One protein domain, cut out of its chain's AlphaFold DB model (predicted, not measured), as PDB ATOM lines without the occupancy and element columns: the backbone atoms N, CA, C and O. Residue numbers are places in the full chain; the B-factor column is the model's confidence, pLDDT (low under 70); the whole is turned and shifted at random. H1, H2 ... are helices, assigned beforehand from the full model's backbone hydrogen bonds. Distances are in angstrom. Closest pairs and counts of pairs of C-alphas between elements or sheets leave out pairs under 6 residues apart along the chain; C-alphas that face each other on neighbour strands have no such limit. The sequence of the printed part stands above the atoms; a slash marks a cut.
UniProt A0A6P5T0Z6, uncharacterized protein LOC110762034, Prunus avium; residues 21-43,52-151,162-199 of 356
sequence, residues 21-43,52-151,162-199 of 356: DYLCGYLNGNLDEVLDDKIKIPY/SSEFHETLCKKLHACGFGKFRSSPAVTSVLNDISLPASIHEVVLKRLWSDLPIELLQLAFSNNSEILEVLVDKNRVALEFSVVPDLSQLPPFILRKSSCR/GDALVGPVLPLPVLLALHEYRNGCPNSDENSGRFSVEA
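What this domain is: This is residues 21 to 43, 52 to 151 and 162 to 199 of the 356 residues of the protein "uncharacterized protein LOC110762034" of Prunus avium (UniProt A0A6P5T0Z6). Short crossed helices are spread round a middle made by H6 and H8, with the helical hairpin of H1 and H2 on one side, H3 on the other, and H4 with H5 toward one end. H7 lies at the opposite end from H4, and from it the unnamed stretch of residues 121 to 151 loops out and folds back toward the middle; residues 37 to 43 and 188 to 193 stick out. The printed part has 161 residues with eight named helices, H1 to H8 in order, and no named strand. The class is all helix, though named elements hold only 71 residues, under half. The whole is compact, with a radius of gyration of the C-alphas of 16.8 A and spans of 46 by 46 by 29 A.

How they stand to each other: H1, residues 21 to 27, and H2, residues 31 to 39, form a helical hairpin: they touch at C-alphas 25 and 31, 4.2 A apart, opposite ways at a shallow tilt of 18 degrees. H3, residues 53 to 65, is apart from both. H4, residues 77 to 81, touches H5, residues 90 to 101, through residues 93 to 97 of H5 alone; the closest C-alphas, of Val 80 and Arg 97, are 6.1 A apart. H6, residues 104 to 110, only just touches H3, with 3 pairs of C-alphas within 8 A, through residues 56 to 60 of H3 alone; the closest C-alphas, of His 56 and Gln 108, are 6.8 A apart. H7, residues 114 to 120, touches no helix. H8, residues 172 to 182, is the hub, touching H1, H2 and H6. It touches H2 at C-alphas 177 and 32, the closest, 6.1 A apart, at a steep tilt of 63 degrees, the same way. It only just touches H6, with 3 pairs within 8 A; the closest C-alphas, of Leu 106 and Leu 175, are 6.4 A apart. Every O i to N i+4 pair is within hydrogen-bond range in H1, H2, H3, H4, H5 and H8; in H6 and in H7 it is 2 of 3.

Where its parts are: H1 begins at C-alpha 21 (87.152, 95.547, 117.211). H3 is 18.5 A long from first to last C-alpha, H5 16.5 A and H8 15.2 A. H8 ends at C-alpha 182 (70.989, 91.090, 106.242). Residues 112 to 113 pair antiparallel with residues 165 to 166.

The domain as a whole: The C-alphas of Arg 151 and Asn 191 are the two farthest apart, 50.4 A. Residues 44 to 51 and 152 to 161 are not printed; the gaps, C-alpha 43 to 52 and C-alpha 151 to 162, are 20.0 A and 8.2 A. The link from H3 to H4 is long. Mean pLDDT of the printed part is 76.8; 43 residues are under 70, among them 114 to 130 and 184 to 193.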
ATOM      1  N   ASP A  21      87.195  96.751 118.055       81.62
ATOM      2  CA  ASP A  21      87.152  95.547 117.211       81.62
ATOM      3  C   ASP A  21      86.589  95.851 115.811       81.62
ATOM      4  O   ASP A  21      87.172  95.437 114.816       81.62
ATOM      5  N   TYR A  22      85.511  96.640 115.724       84.44
ATOM      6  CA  TYR A  22      84.917  97.048 114.445       84.44
ATOM      7  C   TYR A  22      85.818  97.976 113.626       84.44
ATOM      8  O   TYR A  22      85.885  97.842 112.411       84.44
ATOM      9  N   LEU A  23      86.534  98.905 114.267       84.75
ATOM     10  CA  LEU A  23      87.473  99.776 113.559       84.75
ATOM     11  C   LEU A  23      88.665  98.968 113.043       84.75
ATOM     12  O   LEU A  23      89.058  99.135 111.896       84.75
ATOM     13  N   CYS A  24      89.217  98.078 113.869       85.00
ATOM     14  CA  CYS A  24      90.280  97.173 113.448       85.00
ATOM     15  C   CYS A  24      89.810  96.273 112.299       85.00
ATOM     16  O   CYS A  24      90.536  96.118 111.325       85.00
ATOM     17  N   GLY A  25      88.594  95.727 112.391       85.75
ATOM     18  CA  GLY A  25      87.989  94.919 111.334       85.75
ATOM     19  C   GLY A  25      87.846  95.687 110.022       85.75
ATOM     20  O   GLY A  25      88.231  95.203 108.964       85.75
ATOM     21  N   TYR A  26      87.364  96.927 110.102       87.06
ATOM     22  CA  TYR A  26      87.261  97.822 108.953       87.06
ATOM     23  C   TYR A  26      88.625  98.110 108.316       87.06
ATOM     24  O   TYR A  26      88.814  97.855 107.133       87.06
ATOM     25  N   LEU A  27      89.606  98.557 109.107       86.75
ATOM     26  CA  LEU A  27      90.946  98.894 108.610       86.75
ATOM     27  C   LEU A  27      91.685  97.697 107.992       86.75
ATOM     28  O   LEU A  27      92.533  97.888 107.125       86.75
ATOM     29  N   ASN A  28      91.370  96.480 108.436       85.94
ATOM     30  CA  ASN A  28      91.952  95.245 107.917       85.94
ATOM     31  C   ASN A  28      91.122  94.607 106.788       85.94
ATOM     32  O   ASN A  28      91.518  93.563 106.272       85.94
ATOM     33  N   GLY A  29      89.984  95.199 106.406       84.06
ATOM     34  CA  GLY A  29      89.111  94.679 105.352       84.06
ATOM     35  C   GLY A  29      88.364  93.389 105.715       84.06
ATOM     36  O   GLY A  29      87.946  92.664 104.819       84.06
ATOM     37  N   ASN A  30      88.201  93.086 107.006       86.19
ATOM     38  CA  ASN A  30      87.502  91.895 107.501       86.19
ATOM     39  C   ASN A  30      86.367  92.245 108.480       86.19
ATOM     40  O   ASN A  30      86.098  91.537 109.453       86.19
ATOM     41  N   LEU A  31      85.705  93.381 108.249       86.69
ATOM     42  CA  LEU A  31      84.625  93.881 109.103       86.69
ATOM     43  C   LEU A  31      83.426  92.924 109.181       86.69
ATOM     44  O   LEU A  31      82.829  92.764 110.238       86.69
ATOM     45  N   ASP A  32      83.083  92.298 108.069       82.81
ATOM     46  CA  ASP A  32      82.054  91.268 107.950       82.81
ATOM     47  C   ASP A  32      82.364  90.025 108.799       82.81
ATOM     48  O   ASP A  32      81.476  89.572 109.507       82.81
ATOM     49  N   GLU A  33      83.612  89.539 108.842       83.88
ATOM     50  CA  GLU A  33      84.021  88.454 109.758       83.88
ATOM     51  C   GLU A  33      83.807  88.854 111.223       83.88
ATOM     52  O   GLU A  33      83.252  88.096 112.020       83.88
ATOM     53  N   VAL A  34      84.202  90.083 111.572       85.38
ATOM     54  CA  VAL A  34      84.003  90.621 112.923       85.38
ATOM     55  C   VAL A  34      82.514  90.705 113.266       85.38
ATOM     56  O   VAL A  34      82.134  90.431 114.404       85.38
ATOM     57  N   LEU A  35      81.656  91.078 112.313       83.44
ATOM     58  CA  LEU A  35      80.207  91.127 112.515       83.44
ATOM     59  C   LEU A  35      79.605  89.728 112.661       83.44
ATOM     60  O   LEU A  35      78.831  89.499 113.592       83.44
ATOM     61  N   ASP A  36      80.010  88.796 111.807       81.88
ATOM     62  CA  ASP A  36      79.629  87.385 111.840       81.88
ATOM     63  C   ASP A  36      79.865  86.767 113.219       81.88
ATOM     64  O   ASP A  36      78.972  86.143 113.800       81.88
ATOM     65  N   ASP A  37      81.061  86.975 113.766       82.50
ATOM     66  CA  ASP A  37      81.454  86.448 115.069       82.50
ATOM     67  C   ASP A  37      80.623  87.046 116.206       82.50
ATOM     68  O   ASP A  37      80.290  86.348 117.164       82.50
ATOM     69  N   LYS A  38      80.254  88.330 116.116       79.69
ATOM     70  CA  LYS A  38      79.450  89.008 117.146       79.69
ATOM     71  C   LYS A  38      77.976  88.616 117.080       79.69
ATOM     72  O   LYS A  38      77.353  88.483 118.130       79.69
ATOM     73  N   ILE A  39      77.425  88.413 115.881       77.50
ATOM     74  CA  ILE A  39      76.012  88.051 115.670       77.50
ATOM     75  C   ILE A  39      75.743  86.593 116.071       77.50
ATOM     76  O   ILE A  39      74.662  86.282 116.567       77.50
ATOM     77  N   LYS A  40      76.727  85.697 115.915       75.62
ATOM     78  CA  LYS A  40      76.622  84.283 116.323       75.62
ATOM     79  C   LYS A  40      76.566  84.080 117.842       75.62
ATOM     80  O   LYS A  40      76.240  82.982 118.288       75.62
ATOM     81  N   ILE A  41      76.876  85.102 118.642       71.81
ATOM     82  CA  ILE A  41      76.821  85.023 120.104       71.81
ATOM     83  C   ILE A  41      75.357  85.185 120.547       71.81
ATOM     84  O   ILE A  41      74.805  86.277 120.408       71.81
ATOM     85  N   PRO A  42      74.713  84.144 121.109       56.19
ATOM     86  CA  PRO A  42      73.353  84.269 121.612       56.19
ATOM     87  C   PRO A  42      73.327  85.265 122.776       56.19
ATOM     88  O   PRO A  42      73.970  85.058 123.808       56.19
ATOM     89  N   TYR A  43      72.586  86.357 122.606       59.88
ATOM     90  CA  TYR A  43      72.343  87.324 123.668       59.88
ATOM     91  C   TYR A  43      71.117  86.884 124.474       59.88
ATOM     92  O   TYR A  43      70.058  86.624 123.903       59.88
ATOM     93  N   SER A  52      62.832 103.288 121.416       67.06
ATOM     94  CA  SER A  52      61.551 103.992 121.517       67.06
ATOM     95  C   SER A  52      60.897 104.226 120.138       67.06
ATOM     96  O   SER A  52      61.538 104.662 119.174       67.06
ATOM     97  N   SER A  53      59.580 103.997 120.049       72.38
ATOM     98  CA  SER A  53      58.785 104.272 118.837       72.38
ATOM     99  C   SER A  53      58.728 105.766 118.473       72.38
ATOM    100  O   SER A  53      58.488 106.108 117.315       72.38
ATOM    101  N   GLU A  54      58.941 106.668 119.430       76.44
ATOM    102  CA  GLU A  54      58.894 108.121 119.217       76.44
ATOM    103  C   GLU A  54      60.099 108.615 118.395       76.44
ATOM    104  O   GLU A  54      59.970 109.470 117.510       76.44
ATOM    105  N   PHE A  55      61.279 108.022 118.610       74.00
ATOM    106  CA  PHE A  55      62.476 108.362 117.833       74.00
ATOM    107  C   PHE A  55      62.402 107.840 116.405       74.00
ATOM    108  O   PHE A  55      62.815 108.540 115.480       74.00
ATOM    109  N   HIS A  56      61.815 106.653 116.214       77.69
ATOM    110  CA  HIS A  56      61.510 106.133 114.882       77.69
ATOM    111  C   HIS A  56      60.704 107.147 114.068       77.69
ATOM    112  O   HIS A  56      61.059 107.484 112.938       77.69
ATOM    113  N   GLU A  57      59.630 107.663 114.668       82.94
ATOM    114  CA  GLU A  57      58.752 108.629 114.024       82.94
ATOM    115  C   GLU A  57      59.485 109.945 113.737       82.94
ATOM    116  O   GLU A  57      59.361 110.495 112.642       82.94
ATOM    117  N   THR A  58      60.298 110.421 114.680       83.50
ATOM    118  CA  THR A  58      61.098 111.645 114.522       83.50
ATOM    119  C   THR A  58      62.092 111.532 113.367       83.50
ATOM    120  O   THR A  58      62.174 112.433 112.528       83.50
ATOM    121  N   LEU A  59      62.820 110.419 113.277       81.06
ATOM    122  CA  LEU A  59      63.790 110.189 112.211       81.06
ATOM    123  C   LEU A  59      63.102 110.051 110.848       81.06
ATOM    124  O   LEU A  59      63.520 110.686 109.881       81.06
ATOM    125  N   CYS A  60      61.990 109.312 110.788       82.12
ATOM    126  CA  CYS A  60      61.172 109.204 109.580       82.12
ATOM    127  C   CYS A  60      60.649 110.568 109.114       82.12
ATOM    128  O   CYS A  60      60.712 110.872 107.924       82.12
ATOM    129  N   LYS A  61      60.152 111.406 110.034       86.06
ATOM    130  CA  LYS A  61      59.680 112.765 109.725       86.06
ATOM    131  C   LYS A  61      60.795 113.624 109.131       86.06
ATOM    132  O   LYS A  61      60.552 114.326 108.151       86.06
ATOM    133  N   LYS A  62      62.008 113.549 109.687       83.94
ATOM    134  CA  LYS A  62      63.174 114.300 109.189       83.94
ATOM    135  C   LYS A  62      63.591 113.855 107.788       83.94
ATOM    136  O   LYS A  62      63.736 114.708 106.917       83.94
ATOM    137  N   LEU A  63      63.702 112.548 107.548       82.62
ATOM    138  CA  LEU A  63      64.021 112.006 106.220       82.62
ATOM    139  C   LEU A  63      62.952 112.385 105.187       82.62
ATOM    140  O   LEU A  63      63.273 112.897 104.116       82.62
ATOM    141  N   HIS A  64      61.675 112.241 105.551       84.06
ATOM    142  CA  HIS A  64      60.562 112.615 104.685       84.06
ATOM    143  C   HIS A  64      60.578 114.109 104.336       84.06
ATOM    144  O   HIS A  64      60.345 114.472 103.187       84.06
ATOM    145  N   ALA A  65      60.880 114.983 105.301       83.69
ATOM    146  CA  ALA A  65      61.011 116.419 105.058       83.69
ATOM    147  C   ALA A  65      62.147 116.761 104.077       83.69
ATOM    148  O   ALA A  65      62.054 117.762 103.373       83.69
ATOM    149  N   CYS A  66      63.177 115.916 103.986       77.81
ATOM    150  CA  CYS A  66      64.260 116.054 103.009       77.81
ATOM    151  C   CYS A  66      63.912 115.439 101.638       77.81
ATOM    152  O   CYS A  66      64.735 115.463 100.731       77.81
ATOM    153  N   GLY A  67      62.710 114.870 101.466       73.50
ATOM    154  CA  GLY A  67      62.285 114.203 100.230       73.50
ATOM    155  C   GLY A  67      62.596 112.704 100.168       73.50
ATOM    156  O   GLY A  67      62.446 112.097  99.110       73.50
ATOM    157  N   PHE A  68      62.994 112.090 101.286       73.25
ATOM    158  CA  PHE A  68      63.357 110.676 101.371       73.25
ATOM    159  C   PHE A  68      62.194 109.918 102.022       73.25
ATOM    160  O   PHE A  68      61.986 109.955 103.235       73.25
ATOM    161  N   GLY A  69      61.348 109.313 101.181       62.44
ATOM    162  CA  GLY A  69      60.141 108.592 101.593       62.44
ATOM    163  C   GLY A  69      60.370 107.099 101.860       62.44
ATOM    164  O   GLY A  69      61.396 106.535 101.504       62.44
ATOM    165  N   LYS A  70      59.360 106.428 102.435       55.62
ATOM    166  CA  LYS A  70      59.370 104.988 102.796       55.62
ATOM    167  C   LYS A  70      59.654 104.008 101.639       55.62
ATOM    168  O   LYS A  70      59.862 102.825 101.904       55.62
ATOM    169  N   PHE A  71      59.613 104.453 100.381       51.16
ATOM    170  CA  PHE A  71      59.768 103.585  99.212       51.16
ATOM    171  C   PHE A  71      61.215 103.595  98.701       51.16
ATOM    172  O   PHE A  71      61.760 104.632  98.335       51.16
ATOM    173  N   ARG A  72      61.809 102.397  98.726       55.22
ATOM    174  CA  ARG A  72      63.243 102.075  98.670       55.22
ATOM    175  C   ARG A  72      63.869 102.152  97.267       55.22
ATOM    176  O   ARG A  72      64.397 101.157  96.778       55.22
ATOM    177  N   SER A  73      63.815 103.296  96.601       61.56
ATOM    178  CA  SER A  73      64.796 103.575  95.541       61.56
ATOM    179  C   SER A  73      65.973 104.320  96.151       61.56
ATOM    180  O   SER A  73      65.734 105.226  96.952       61.56
ATOM    181  N   SER A  74      67.208 103.980  95.751       65.25
ATOM    182  CA  SER A  74      68.364 104.833  96.047       65.25
ATOM    183  C   SER A  74      67.993 106.268  95.636       65.25
ATOM    184  O   SER A  74      67.506 106.480  94.517       65.25
ATOM    185  N   PRO A  75      68.092 107.237  96.550       71.94
ATOM    186  CA  PRO A  75      67.756 108.610  96.300       71.94
ATOM    187  C   PRO A  75      68.648 109.136  95.192       71.94
ATOM    188  O   PRO A  75      69.862 108.921  95.161       71.94
ATOM    189  N   ALA A  76      68.015 109.850  94.266       83.44
ATOM    190  CA  ALA A  76      68.735 110.518  93.205       83.44
ATOM    191  C   ALA A  76      69.803 111.432  93.819       83.44
ATOM    192  O   ALA A  76      69.527 112.169  94.769       83.44
ATOM    193  N   VAL A  77      71.005 111.428  93.237       86.44
ATOM    194  CA  VAL A  77      72.107 112.308  93.657       86.44
ATOM    195  C   VAL A  77      71.639 113.764  93.747       86.44
ATOM    196  O   VAL A  77      71.995 114.480  94.676       86.44
ATOM    197  N   THR A  78      70.757 114.188  92.841       86.69
ATOM    198  CA  THR A  78      70.167 115.531  92.820       86.69
ATOM    199  C   THR A  78      69.385 115.879  94.090       86.69
ATOM    200  O   THR A  78      69.468 117.013  94.558       86.69
ATOM    201  N   SER A  79      68.672 114.920  94.686       86.38
ATOM    202  CA  SER A  79      67.957 115.109  95.953       86.38
ATOM    203  C   SER A  79      68.923 115.339  97.112       86.38
ATOM    204  O   SER A  79      68.673 116.196  97.953       86.38
ATOM    205  N   VAL A  80      70.051 114.624  97.128       87.94
ATOM    206  CA  VAL A  80      71.095 114.778  98.154       87.94
ATOM    207  C   VAL A  80      71.839 116.104  97.981       87.94
ATOM    208  O   VAL A  80      72.106 116.794  98.960       87.94
ATOM    209  N   LEU A  81      72.119 116.511  96.739       89.19
ATOM    210  CA  LEU A  81      72.728 117.812  96.444       89.19
ATOM    211  C   LEU A  81      71.841 118.981  96.905       89.19
ATOM    212  O   LEU A  81      72.352 119.995  97.368       89.19
ATOM    213  N   ASN A  82      70.513 118.843  96.848       86.81
ATOM    214  CA  ASN A  82      69.592 119.869  97.351       86.81
ATOM    215  C   ASN A  82      69.646 120.060  98.880       86.81
ATOM    216  O   ASN A  82      69.212 121.107  99.360       86.81
ATOM    217  N   ASP A  83      70.178 119.084  99.623       86.25
ATOM    218  CA  ASP A  83      70.421 119.151 101.073       86.25
ATOM    219  C   ASP A  83      71.769 119.821 101.425       86.25
ATOM    220  O   ASP A  83      72.158 119.916 102.591       86.25
ATOM    221  N   ILE A  84      72.538 120.276 100.433       87.88
ATOM    222  CA  ILE A  84      73.772 121.027 100.675       87.88
ATOM    223  C   ILE A  84      73.407 122.400 101.249       87.88
ATOM    224  O   ILE A  84      72.913 123.276 100.544       87.88
ATOM    225  N   SER A  85      73.673 122.568 102.543       79.81
ATOM    226  CA  SER A  85      73.531 123.822 103.285       79.81
ATOM    227  C   SER A  85      74.840 124.594 103.434       79.81
ATOM    228  O   SER A  85      74.821 125.753 103.822       79.81
ATOM    229  N   LEU A  86      75.978 123.952 103.186       84.50
ATOM    230  CA  LEU A  86      77.322 124.510 103.310       84.50
ATOM    231  C   LEU A  86      78.220 123.869 102.256       84.50
ATOM    232  O   LEU A  86      77.896 122.763 101.818       84.50
ATOM    233  N   PRO A  87      79.350 124.499 101.883       89.06
ATOM    234  CA  PRO A  87      80.324 123.866 101.007       89.06
ATOM    235  C   PRO A  87      80.675 122.459 101.496       89.06
ATOM    236  O   PRO A  87      81.169 122.298 102.610       89.06
ATOM    237  N   ALA A  88      80.381 121.457 100.672       91.44
ATOM    238  CA  ALA A  88      80.530 120.046 101.012       91.44
ATOM    239  C   ALA A  88      81.374 119.342  99.952       91.44
ATOM    240  O   ALA A  88      81.188 119.558  98.753       91.44
ATOM    241  N   SER A  89      82.293 118.491 100.390       92.44
ATOM    242  CA  SER A  89      83.064 117.626  99.499       92.44
ATOM    243  C   SER A  89      82.182 116.562  98.841       92.44
ATOM    244  O   SER A  89      81.128 116.192  99.366       92.44
ATOM    245  N   ILE A  90      82.635 116.011  97.709       92.81
ATOM    246  CA  ILE A  90      81.991 114.850  97.068       92.81
ATOM    247  C   ILE A  90      81.811 113.717  98.080       92.81
ATOM    248  O   ILE A  90      80.733 113.136  98.177       92.81
ATOM    249  N   HIS A  91      82.849 113.434  98.867       92.50
ATOM    250  CA  HIS A  91      82.807 112.390  99.877       92.50
ATOM    251  C   HIS A  91      81.715 112.653 100.925       92.50
ATOM    252  O   HIS A  91      80.957 111.748 101.261       92.50
ATOM    253  N   GLU A  92      81.563 113.883 101.421       92.56
ATOM    254  CA  GLU A  92      80.491 114.219 102.370       92.56
ATOM    255  C   GLU A  92      79.091 114.068 101.761       92.56
ATOM    256  O   GLU A  92      78.185 113.572 102.434       92.56
ATOM    257  N   VAL A  93      78.914 114.435 100.488       92.69
ATOM    258  CA  VAL A  93      77.658 114.210  99.753       92.69
ATOM    259  C   VAL A  93      77.361 112.713  99.639       92.69
ATOM    260  O   VAL A  93      76.233 112.287  99.888       92.69
ATOM    261  N   VAL A  94      78.370 111.896  99.329       93.75
ATOM    262  CA  VAL A  94      78.244 110.432  99.285       93.75
ATOM    263  C   VAL A  94      77.871 109.864 100.644       93.75
ATOM    264  O   VAL A  94      76.964 109.040 100.720       93.75
ATOM    265  N   LEU A  95      78.501 110.325 101.729       92.44
ATOM    266  CA  LEU A  95      78.116 109.903 103.072       92.44
ATOM    267  C   LEU A  95      76.641 110.220 103.326       92.44
ATOM    268  O   LEU A  95      75.908 109.334 103.757       92.44
ATOM    269  N   LYS A  96      76.185 111.441 103.013       90.81
ATOM    270  CA  LYS A  96      74.772 111.814 103.171       90.81
ATOM    271  C   LYS A  96      73.834 110.888 102.404       90.81
ATOM    272  O   LYS A  96      72.842 110.432 102.970       90.81
ATOM    273  N   ARG A  97      74.182 110.577 101.152       90.75
ATOM    274  CA  ARG A  97      73.451 109.623 100.314       90.75
ATOM    275  C   ARG A  97      73.393 108.253 100.985       90.75
ATOM    276  O   ARG A  97      72.322 107.815 101.369       90.75
ATOM    277  N   LEU A  98      74.539 107.631 101.242       92.06
ATOM    278  CA  LEU A  98      74.612 106.282 101.810       92.06
ATOM    279  C   LEU A  98      73.884 106.160 103.153       92.06
ATOM    280  O   LEU A  98      73.225 105.158 103.401       92.06
ATOM    281  N   TRP A  99      73.951 107.185 104.006       91.44
ATOM    282  CA  TRP A  99      73.150 107.219 105.226       91.44
ATOM    283  C   TRP A  99      71.648 107.266 104.932       91.44
ATOM    284  O   TRP A  99      70.879 106.578 105.590       91.44
ATOM    285  N   SER A 100      71.213 108.066 103.963       87.69
ATOM    286  CA  SER A 100      69.798 108.164 103.592       87.69
ATOM    287  C   SER A 100      69.239 106.916 102.888       87.69
ATOM    288  O   SER A 100      68.030 106.695 102.940       87.69
ATOM    289  N   ASP A 101      70.102 106.088 102.290       87.12
ATOM    290  CA  ASP A 101      69.741 104.818 101.637       87.12
ATOM    291  C   ASP A 101      69.534 103.675 102.637       87.12
ATOM    292  O   ASP A 101      68.899 102.669 102.307       87.12
ATOM    293  N   LEU A 102      70.076 103.798 103.854       87.44
ATOM    294  CA  LEU A 102      69.988 102.737 104.849       87.44
ATOM    295  C   LEU A 102      68.531 102.491 105.275       87.44
ATOM    296  O   LEU A 102      67.780 103.437 105.534       87.44
ATOM    297  N   PRO A 103      68.134 101.216 105.455       85.56
ATOM    298  CA  PRO A 103      66.868 100.882 106.081       85.56
ATOM    299  C   PRO A 103      66.722 101.555 107.444       85.56
ATOM    300  O   PRO A 103      67.678 101.654 108.222       85.56
ATOM    301  N   ILE A 104      65.496 101.969 107.758       82.94
ATOM    302  CA  ILE A 104      65.193 102.683 108.997       82.94
ATOM    303  C   ILE A 104      65.595 101.878 110.238       82.94
ATOM    304  O   ILE A 104      66.024 102.455 111.230       82.94
ATOM    305  N   GLU A 105      65.542 100.548 110.156       83.44
ATOM    306  CA  GLU A 105      65.931  99.639 111.229       83.44
ATOM    307  C   GLU A 105      67.431  99.723 111.537       83.44
ATOM    308  O   GLU A 105      67.828  99.535 112.681       83.44
ATOM    309  N   LEU A 106      68.277 100.004 110.537       85.69
ATOM    310  CA  LEU A 106      69.715 100.216 110.734       85.69
ATOM    311  C   LEU A 106      70.014 101.643 111.176       85.69
ATOM    312  O   LEU A 106      70.889 101.859 112.011       85.69
ATOM    313  N   LEU A 107      69.251 102.614 110.679       85.75
ATOM    314  CA  LEU A 107      69.355 103.989 111.149       85.75
ATOM    315  C   LEU A 107      68.988 104.120 112.632       85.75
ATOM    316  O   LEU A 107      69.650 104.856 113.358       85.75
ATOM    317  N   GLN A 108      68.015 103.352 113.119       82.19
ATOM    318  CA  GLN A 108      67.706 103.260 114.550       82.19
ATOM    319  C   GLN A 108      68.864 102.703 115.388       82.19
ATOM    320  O   GLN A 108      69.024 103.101 116.533       82.19
ATOM    321  N   LEU A 109      69.716 101.834 114.829       81.88
ATOM    322  CA  LEU A 109      70.927 101.383 115.532       81.88
ATOM    323  C   LEU A 109      71.968 102.502 115.647       81.88
ATOM    324  O   LEU A 109      72.807 102.494 116.547       81.88
ATOM    325  N   ALA A 110      71.945 103.447 114.709       86.12
ATOM    326  CA  ALA A 110      72.896 104.540 114.640       86.12
ATOM    327  C   ALA A 110      72.477 105.765 115.454       86.12
ATOM    328  O   ALA A 110      73.344 106.536 115.861       86.12
ATOM    329  N   PHE A 111      71.185 105.969 115.694       85.50
ATOM    330  CA  PHE A 111      70.671 107.110 116.446       85.50
ATOM    331  C   PHE A 111      69.878 106.622 117.651       85.50
ATOM    332  O   PHE A 111      68.904 105.893 117.506       85.50
ATOM    333  N   SER A 112      70.284 107.053 118.839       78.31
ATOM    334  CA  SER A 112      69.692 106.628 120.108       78.31
ATOM    335  C   SER A 112      69.570 107.829 121.040       78.31
ATOM    336  O   SER A 112      70.169 108.882 120.796       78.31
ATOM    337  N   ASN A 113      68.763 107.720 122.086       76.06
ATOM    338  CA  ASN A 113      68.723 108.746 123.120       76.06
ATOM    339  C   ASN A 113      69.923 108.594 124.074       76.06
ATOM    340  O   ASN A 113      70.578 107.555 124.187       76.06
ATOM    341  N   ASN A 114      70.229 109.659 124.808       69.94
ATOM    342  CA  ASN A 114      71.319 109.606 125.785       69.94
ATOM    343  C   ASN A 114      71.069 108.625 126.945       69.94
ATOM    344  O   ASN A 114      72.024 108.280 127.647       69.94
ATOM    345  N   SER A 115      69.817 108.232 127.199       67.88
ATOM    346  CA  SER A 115      69.411 107.355 128.303       67.88
ATOM    347  C   SER A 115      69.622 105.865 127.987       67.88
ATOM    348  O   SER A 115      70.196 105.163 128.815       67.88
ATOM    349  N   GLU A 116      69.287 105.401 126.786       69.25
ATOM    350  CA  GLU A 116      69.502 104.037 126.268       69.25
ATOM    351  C   GLU A 116      70.996 103.713 126.168       69.25
ATOM    352  O   GLU A 116      71.435 102.654 126.618       69.25
ATOM    353  N   ILE A 117      71.813 104.653 125.675       66.88
ATOM    354  CA  ILE A 117      73.273 104.470 125.563       66.88
ATOM    355  C   ILE A 117      73.907 104.141 126.927       66.88
ATOM    356  O   ILE A 117      74.858 103.363 127.013       66.88
ATOM    357  N   LEU A 118      73.385 104.712 128.016       57.38
ATOM    358  CA  LEU A 118      73.874 104.429 129.367       57.38
ATOM    359  C   LEU A 118      73.467 103.054 129.886       57.38
ATOM    360  O   LEU A 118      74.219 102.476 130.666       57.38
ATOM    361  N   GLU A 119      72.282 102.562 129.515       56.47
ATOM    362  CA  GLU A 119      71.836 101.225 129.920       56.47
ATOM    363  C   GLU A 119      72.701 100.143 129.256       56.47
ATOM    364  O   GLU A 119      73.031  99.144 129.899       56.47
ATOM    365  N   VAL A 120      73.136 100.372 128.009       53.47
ATOM    366  CA  VAL A 120      73.982  99.443 127.237       53.47
ATOM    367  C   VAL A 120      75.438  99.431 127.720       53.47
ATOM    368  O   VAL A 120      76.106  98.395 127.669       53.47
ATOM    369  N   LEU A 121      75.959 100.549 128.237       56.22
ATOM    370  CA  LEU A 121      77.287 100.592 128.850       56.22
ATOM    371  C   LEU A 121      77.234  99.954 130.244       56.22
ATOM    372  O   LEU A 121      77.161 100.630 131.268       56.22
ATOM    373  N   VAL A 122      77.335  98.622 130.257       47.31
ATOM    374  CA  VAL A 122      77.334  97.701 131.418       47.31
ATOM    375  C   VAL A 122      78.215  98.171 132.587       47.31
ATOM    376  O   VAL A 122      78.005  97.809 133.747       47.31
ATOM    377  N   ASP A 123      79.195  99.024 132.310       52.62
ATOM    378  CA  ASP A 123      80.141  99.529 133.280       52.62
ATOM    379  C   ASP A 123      79.664 100.876 133.856       52.62
ATOM    380  O   ASP A 123      80.103 101.944 133.426       52.62
ATOM    381  N   LYS A 124      78.792 100.810 134.879       50.72
ATOM    382  CA  LYS A 124      78.172 101.913 135.671       50.72
ATOM    383  C   LYS A 124      79.125 103.029 136.161       50.72
ATOM    384  O   LYS A 124      78.708 103.991 136.805       50.72
ATOM    385  N   ASN A 125      80.419 102.920 135.883       51.50
ATOM    386  CA  ASN A 125      81.453 103.883 136.215       51.50
ATOM    387  C   ASN A 125      81.675 104.902 135.084       51.50
ATOM    388  O   ASN A 125      82.550 104.707 134.240       51.50
ATOM    389  N   ARG A 126      80.919 106.009 135.155       51.34
ATOM    390  CA  ARG A 126      81.279 107.396 134.771       51.34
ATOM    391  C   ARG A 126      82.153 107.597 133.518       51.34
ATOM    392  O   ARG A 126      83.079 108.406 133.562       51.34
ATOM    393  N   VAL A 127      81.871 106.933 132.403       54.53
ATOM    394  CA  VAL A 127      82.384 107.423 131.113       54.53
ATOM    395  C   VAL A 127      81.310 108.334 130.542       54.53
ATOM    396  O   VAL A 127      80.228 107.874 130.187       54.53
ATOM    397  N   ALA A 128      81.577 109.637 130.535       56.31
ATOM    398  CA  ALA A 128      80.770 110.567 129.763       56.31
ATOM    399  C   ALA A 128      81.146 110.349 128.294       56.31
ATOM    400  O   ALA A 128      82.183 110.832 127.850       56.31
ATOM    401  N   LEU A 129      80.365 109.539 127.578       64.12
ATOM    402  CA  LEU A 129      80.392 109.590 126.124       64.12
ATOM    403  C   LEU A 129      79.583 110.814 125.708       64.12
ATOM    404  O   LEU A 129      78.432 110.974 126.123       64.12
ATOM    405  N   GLU A 130      80.221 111.687 124.941       68.88
ATOM    406  CA  GLU A 130      79.584 112.846 124.340       68.88
ATOM    407  C   GLU A 130      79.261 112.501 122.894       68.88
ATOM    408  O   GLU A 130      80.145 112.158 122.110       68.88
ATOM    409  N   PHE A 131      77.979 112.576 122.557       76.00
ATOM    410  CA  PHE A 131      77.504 112.416 121.194       76.00
ATOM    411  C   PHE A 131      76.893 113.734 120.728       76.00
ATOM    412  O   PHE A 131      76.427 114.554 121.521       76.00
ATOM    413  N   SER A 132      76.891 113.959 119.422       80.94
ATOM    414  CA  SER A 132      76.269 115.147 118.850       80.94
ATOM    415  C   SER A 132      74.747 115.012 118.840       80.94
ATOM    416  O   SER A 132      74.208 113.976 118.440       80.94
ATOM    417  N   VAL A 133      74.053 116.076 119.248       84.25
ATOM    418  CA  VAL A 133      72.581 116.140 119.262       84.25
ATOM    419  C   VAL A 133      72.061 116.269 117.845       84.25
ATOM    420  O   VAL A 133      72.488 117.170 117.133       84.25
ATOM    421  N   VAL A 134      71.148 115.393 117.427       83.69
ATOM    422  CA  VAL A 134      70.475 115.514 116.126       83.69
ATOM    423  C   VAL A 134      69.755 116.871 116.060       83.69
ATOM    424  O   VAL A 134      68.956 117.160 116.947       83.69
ATOM    425  N   PRO A 135      70.038 117.714 115.054       80.12
ATOM    426  CA  PRO A 135      69.544 119.079 115.001       80.12
ATOM    427  C   PRO A 135      68.068 119.088 114.666       80.12
ATOM    428  O   PRO A 135      67.553 118.160 114.036       80.12
ATOM    429  N   ASP A 136      67.399 120.168 115.049       77.56
ATOM    430  CA  ASP A 136      65.975 120.347 114.795       77.56
ATOM    431  C   ASP A 136      65.691 120.567 113.307       77.56
ATOM    432  O   ASP A 136      64.674 120.077 112.807       77.56
ATOM    433  N   LEU A 137      66.632 121.185 112.586       77.81
ATOM    434  CA  LEU A 137      66.551 121.387 111.143       77.81
ATOM    435  C   LEU A 137      66.398 120.056 110.388       77.81
ATOM    436  O   LEU A 137      67.039 119.048 110.703       77.81
ATOM    437  N   SER A 138      65.542 120.065 109.366       80.00
ATOM    438  CA  SER A 138      65.427 118.971 108.403       80.00
ATOM    439  C   SER A 138      66.637 118.987 107.476       80.00
ATOM    440  O   SER A 138      66.700 119.796 106.557       80.00
ATOM    441  N   GLN A 139      67.593 118.110 107.761       83.81
ATOM    442  CA  GLN A 139      68.759 117.838 106.924       83.81
ATOM    443  C   GLN A 139      69.046 116.333 106.897       83.81
ATOM    444  O   GLN A 139      68.442 115.584 107.672       83.81
ATOM    445  N   LEU A 140      69.970 115.877 106.049       86.44
ATOM    446  CA  LEU A 140      70.358 114.465 105.988       86.44
ATOM    447  C   LEU A 140      71.469 114.091 106.997       86.44
ATOM    448  O   LEU A 140      72.381 114.887 107.260       86.44
ATOM    449  N   PRO A 141      71.434 112.865 107.564       86.56
ATOM    450  CA  PRO A 141      72.557 112.297 108.323       86.56
ATOM    451  C   PRO A 141      73.840 112.238 107.467       86.56
ATOM    452  O   PRO A 141      73.726 112.160 106.253       86.56
ATOM    453  N   PRO A 142      75.062 112.281 108.044       80.69
ATOM    454  CA  PRO A 142      75.395 112.163 109.466       80.69
ATOM    455  C   PRO A 142      75.404 113.493 110.237       80.69
ATOM    456  O   PRO A 142      75.898 113.521 111.363       80.69
ATOM    457  N   PHE A 143      74.855 114.577 109.676       81.19
ATOM    458  CA  PHE A 143      74.714 115.884 110.332       81.19
ATOM    459  C   PHE A 143      76.065 116.465 110.843       81.19
ATOM    460  O   PHE A 143      76.411 116.356 112.019       81.19
ATOM    461  N   ILE A 144      76.865 117.073 109.968       63.47
ATOM    462  CA  ILE A 144      78.306 117.313 110.217       63.47
ATOM    463  C   ILE A 144      78.607 118.499 111.168       63.47
ATOM    464  O   ILE A 144      79.677 118.541 111.767       63.47
ATOM    465  N   LEU A 145      77.660 119.409 111.428       65.62
ATOM    466  CA  LEU A 145      77.865 120.576 112.304       65.62
ATOM    467  C   LEU A 145      76.776 120.685 113.362       65.62
ATOM    468  O   LEU A 145      75.714 121.262 113.139       65.62
ATOM    469  N   ARG A 146      77.029 120.091 114.525       71.19
ATOM    470  CA  ARG A 146      76.030 119.959 115.583       71.19
ATOM    471  C   ARG A 146      76.578 120.364 116.927       71.19
ATOM    472  O   ARG A 146      77.754 120.165 117.226       71.19
ATOM    473  N   LYS A 147      75.676 120.846 117.775       70.00
ATOM    474  CA  LYS A 147      75.968 121.051 119.189       70.00
ATOM    475  C   LYS A 147      76.318 119.699 119.812       70.00
ATOM    476  O   LYS A 147      75.603 118.705 119.642       70.00
ATOM    477  N   SER A 148      77.432 119.666 120.536       64.25
ATOM    478  CA  SER A 148      77.725 118.576 121.460       64.25
ATOM    479  C   SER A 148      76.558 118.441 122.434       64.25
ATOM    480  O   SER A 148      76.022 119.457 122.889       64.25
ATOM    481  N   SER A 149      76.172 117.219 122.800       66.06
ATOM    482  CA  SER A 149      75.252 117.036 123.919       66.06
ATOM    483  C   SER A 149      75.899 117.633 125.170       66.06
ATOM    484  O   SER A 149      76.862 117.072 125.692       66.06
ATOM    485  N   CYS A 150      75.423 118.789 125.637       57.66
ATOM    486  CA  CYS A 150      75.935 119.408 126.855       57.66
ATOM    487  C   CYS A 150      75.649 118.474 128.032       57.66
ATOM    488  O   CYS A 150      74.518 118.408 128.519       57.66
ATOM    489  N   ARG A 151      76.664 117.731 128.484       56.16
ATOM    490  CA  ARG A 151      76.499 116.741 129.542       56.16
ATOM    491  C   ARG A 151      77.530 116.931 130.644       56.16
ATOM    492  O   ARG A 151      78.720 116.721 130.466       56.16
ATOM    493  N   GLY A 162      69.252 114.792 129.575       62.78
ATOM    494  CA  GLY A 162      68.529 115.259 128.398       62.78
ATOM    495  C   GLY A 162      68.133 114.070 127.528       62.78
ATOM    496  O   GLY A 162      69.012 113.321 127.105       62.78
ATOM    497  N   ASP A 163      66.848 113.945 127.203       71.19
ATOM    498  CA  ASP A 163      66.303 112.895 126.324       71.19
ATOM    499  C   ASP A 163      66.482 113.211 124.828       71.19
ATOM    500  O   ASP A 163      65.737 112.747 123.968       71.19
ATOM    501  N   ALA A 164      67.487 114.026 124.498       77.75
ATOM    502  CA  ALA A 164      67.787 114.385 123.123       77.75
ATOM    503  C   ALA A 164      68.250 113.157 122.327       77.75
ATOM    504  O   ALA A 164      69.072 112.367 122.808       77.75
ATOM    505  N   LEU A 165      67.766 113.049 121.088       82.06
ATOM    506  CA  LEU A 165      68.268 112.097 120.106       82.06
ATOM    507  C   LEU A 165      69.708 112.473 119.735       82.06
ATOM    508  O   LEU A 165      69.987 113.613 119.355       82.06
ATOM    509  N   VAL A 166      70.624 111.518 119.840       83.06
ATOM    510  CA  VAL A 166      72.045 111.696 119.540       83.06
ATOM    511  C   VAL A 166      72.534 110.643 118.552       83.06
ATOM    512  O   VAL A 166      71.907 109.607 118.343       83.06
ATOM    513  N   GLY A 167      73.670 110.911 117.918       83.44
ATOM    514  CA  GLY A 167      74.333 109.960 117.025       83.44
ATOM    515  C   GLY A 167      75.185 110.668 115.973       83.44
ATOM    516  O   GLY A 167      75.414 111.863 116.116       83.44
ATOM    517  N   PRO A 168      75.639 109.994 114.908       85.62
ATOM    518  CA  PRO A 168      75.608 108.547 114.797       85.62
ATOM    519  C   PRO A 168      76.498 107.907 115.878       85.62
ATOM    520  O   PRO A 168      77.620 108.352 116.107       85.62
ATOM    521  N   VAL A 169      75.982 106.896 116.577       80.94
ATOM    522  CA  VAL A 169      76.709 106.131 117.608       80.94
ATOM    523  C   VAL A 169      77.437 104.922 117.017       80.94
ATOM    524  O   VAL A 169      78.362 104.396 117.632       80.94
ATOM    525  N   LEU A 170      77.042 104.509 115.809       83.38
ATOM    526  CA  LEU A 170      77.705 103.484 115.010       83.38
ATOM    527  C   LEU A 170      78.284 104.099 113.726       83.38
ATOM    528  O   LEU A 170      77.607 104.908 113.085       83.38
ATOM    529  N   PRO A 171      79.506 103.716 113.318       87.81
ATOM    530  CA  PRO A 171      80.085 104.158 112.053       87.81
ATOM    531  C   PRO A 171      79.294 103.653 110.841       87.81
ATOM    532  O   PRO A 171      78.842 102.508 110.826       87.81
ATOM    533  N   LEU A 172      79.218 104.464 109.781       91.38
ATOM    534  CA  LEU A 172      78.579 104.076 108.517       91.38
ATOM    535  C   LEU A 172      79.113 102.750 107.943       91.38
ATOM    536  O   LEU A 172      78.285 101.926 107.566       91.38
ATOM    537  N   PRO A 173      80.437 102.472 107.932       91.50
ATOM    538  CA  PRO A 173      80.943 101.188 107.448       91.50
ATOM    539  C   PRO A 173      80.329  99.965 108.128       91.50
ATOM    540  O   PRO A 173      80.029  98.973 107.469       91.50
ATOM    541  N   VAL A 174      80.095 100.053 109.440       89.75
ATOM    542  CA  VAL A 174      79.456  98.984 110.217       89.75
ATOM    543  C   VAL A 174      78.020  98.777 109.753       89.75
ATOM    544  O   VAL A 174      77.587  97.643 109.578       89.75
ATOM    545  N   LEU A 175      77.287  99.864 109.519       90.62
ATOM    546  CA  LEU A 175      75.897  99.805 109.072       90.62
ATOM    547  C   LEU A 175      75.771  99.276 107.644       90.62
ATOM    548  O   LEU A 175      74.870  98.486 107.385       90.62
ATOM    549  N   LEU A 176      76.674  99.663 106.740       91.31
ATOM    550  CA  LEU A 176      76.705  99.161 105.363       91.31
ATOM    551  C   LEU A 176      77.005  97.659 105.325       91.31
ATOM    552  O   LEU A 176      76.280  96.909 104.679       91.31
ATOM    553  N   ALA A 177      78.007  97.201 106.080       89.12
ATOM    554  CA  ALA A 177      78.312  95.775 106.183       89.12
ATOM    555  C   ALA A 177      77.151  94.979 106.815       89.12
ATOM    556  O   ALA A 177      76.805  93.900 106.338       89.12
ATOM    557  N   LEU A 178      76.487  95.527 107.843       87.56
ATOM    558  CA  LEU A 178      75.279  94.931 108.432       87.56
ATOM    559  C   LEU A 178      74.100  94.879 107.453       87.56
ATOM    560  O   LEU A 178      73.332  93.915 107.475       87.56
ATOM    561  N   HIS A 179      73.923  95.918 106.637       88.50
ATOM    562  CA  HIS A 179      72.883  95.972 105.614       88.50
ATOM    563  C   HIS A 179      73.071  94.861 104.591       88.50
ATOM    564  O   HIS A 179      72.138  94.101 104.335       88.50
ATOM    565  N   GLU A 180      74.290  94.733 104.080       86.81
ATOM    566  CA  GLU A 180      74.631  93.714 103.099       86.81
ATOM    567  C   GLU A 180      74.476  92.300 103.670       86.81
ATOM    568  O   GLU A 180      73.824  91.446 103.066       86.81
ATOM    569  N   TYR A 181      74.966  92.082 104.893       81.00
ATOM    570  CA  TYR A 181      74.803  90.813 105.599       81.00
ATOM    571  C   TYR A 181      73.323  90.406 105.729       81.00
ATOM    572  O   TYR A 181      72.953  89.262 105.459       81.00
ATOM    573  N   ARG A 182      72.438  91.346 106.100       79.19
ATOM    574  CA  ARG A 182      70.989  91.090 106.242       79.19
ATOM    575  C   ARG A 182      70.286  90.791 104.922       79.19
ATOM    576  O   ARG A 182      69.292  90.070 104.935       79.19
ATOM    577  N   ASN A 183      70.776  91.331 103.810       79.19
ATOM    578  CA  ASN A 183      70.186  91.115 102.489       79.19
ATOM    579  C   ASN A 183      70.552  89.756 101.879       79.19
ATOM    580  O   ASN A 183      70.167  89.473 100.746       79.19
ATOM    581  N   GLY A 184      71.221  88.885 102.638       64.31
ATOM    582  CA  GLY A 184      71.529  87.539 102.183       64.31
ATOM    583  C   GLY A 184      72.722  87.509 101.241       64.31
ATOM    584  O   GLY A 184      72.749  86.663 100.353       64.31
ATOM    585  N   CYS A 185      73.715  88.367 101.485       56.00
ATOM    586  CA  CYS A 185      75.076  88.189 100.993       56.00
ATOM    587  C   CYS A 185      75.933  87.542 102.101       56.00
ATOM    588  O   CYS A 185      76.784  88.202 102.705       56.00
ATOM    589  N   PRO A 186      75.707  86.259 102.462       47.06
ATOM    590  CA  PRO A 186      76.765  85.509 103.104       47.06
ATOM    591  C   PRO A 186      77.883  85.346 102.071       47.06
ATOM    592  O   PRO A 186      77.682  85.537 100.876       47.06
ATOM    593  N   ASN A 187      79.059  84.954 102.527       49.31
ATOM    594  CA  ASN A 187      80.234  84.634 101.719       49.31
ATOM    595  C   ASN A 187      80.038  83.466 100.707       49.31
ATOM    596  O   ASN A 187      80.913  82.614 100.576       49.31
ATOM    597  N   SER A 188      78.899  83.362 100.018       46.62
ATOM    598  CA  SER A 188      78.540  82.301  99.083       46.62
ATOM    599  C   SER A 188      78.480  82.844  97.661       46.62
ATOM    600  O   SER A 188      77.416  83.128  97.124       46.62
ATOM    601  N   ASP A 189      79.656  83.041  97.091       42.28
ATOM    602  CA  ASP A 189      80.044  82.414  95.831       42.28
ATOM    603  C   ASP A 189      81.490  82.841  95.577       42.28
ATOM    604  O   ASP A 189      81.783  84.030  95.478       42.28
ATOM    605  N   GLU A 190      82.412  81.885  95.439       46.31
ATOM    606  CA  GLU A 190      83.830  82.145  95.111       46.31
ATOM    607  C   GLU A 190      84.013  82.970  93.812       46.31
ATOM    608  O   GLU A 190      85.110  83.448  93.527       46.31
ATOM    609  N   ASN A 191      82.931  83.177  93.050       45.22
ATOM    610  CA  ASN A 191      82.883  83.937  91.807       45.22
ATOM    611  C   ASN A 191      82.214  85.323  91.916       45.22
ATOM    612  O   ASN A 191      82.326  86.102  90.968       45.22
ATOM    613  N   SER A 192      81.538  85.664  93.022       51.41
ATOM    614  CA  SER A 192      81.047  87.026  93.277       51.41
ATOM    615  C   SER A 192      81.921  87.675  94.342       51.41
ATOM    616  O   SER A 192      82.027  87.170  95.456       51.41
ATOM    617  N   GLY A 193      82.592  88.774  93.997       60.19
ATOM    618  CA  GLY A 193      83.497  89.460  94.919       60.19
ATOM    619  C   GLY A 193      82.819  89.800  96.252       60.19
ATOM    620  O   GLY A 193      81.691  90.285  96.267       60.19
ATOM    621  N   ARG A 194      83.530  89.550  97.358       71.44
ATOM    622  CA  ARG A 194      83.138  89.936  98.723       71.44
ATOM    623  C   ARG A 194      82.756  91.418  98.756       71.44
ATOM    624  O   ARG A 194      83.451  92.244  98.156       71.44
ATOM    625  N   PHE A 195      81.673  91.755  99.454       81.56
ATOM    626  CA  PHE A 195      81.268  93.146  99.632       81.56
ATOM    627  C   PHE A 195      82.402  93.956 100.266       81.56
ATOM    628  O   PHE A 195      82.967  93.570 101.288       81.56
ATOM    629  N   SER A 196      82.724  95.092  99.654       86.88
ATOM    630  CA  SER A 196      83.705  96.041 100.167       86.88
ATOM    631  C   SER A 196      83.024  97.386 100.356       86.88
ATOM    632  O   SER A 196      82.506  97.974  99.405       86.88
ATOM    633  N   VAL A 197      83.062  97.878 101.595       88.50
ATOM    634  CA  VAL A 197      82.532  99.196 101.954       88.50
ATOM    635  C   VAL A 197      83.229 100.286 101.139       88.50
ATOM    636  O   VAL A 197      82.577 101.177 100.604       88.50
ATOM    637  N   GLU A 198      84.549 100.199 100.995       89.88
ATOM    638  CA  GLU A 198      85.352 101.136 100.216       89.88
ATOM    639  C   GLU A 198      84.966 101.109  98.740       89.88
ATOM    640  O   GLU A 198      84.845 102.168  98.130       89.88
ATOM    641  N   ALA A 199      84.748  99.925  98.158       90.19
ATOM    642  CA  ALA A 199      84.309  99.816  96.770       90.19
ATOM    643  C   ALA A 199      82.944 100.488  96.550       90.19
ATOM    644  O   ALA A 199      82.753 101.150  95.531       90.19
TER     645      ALA A 199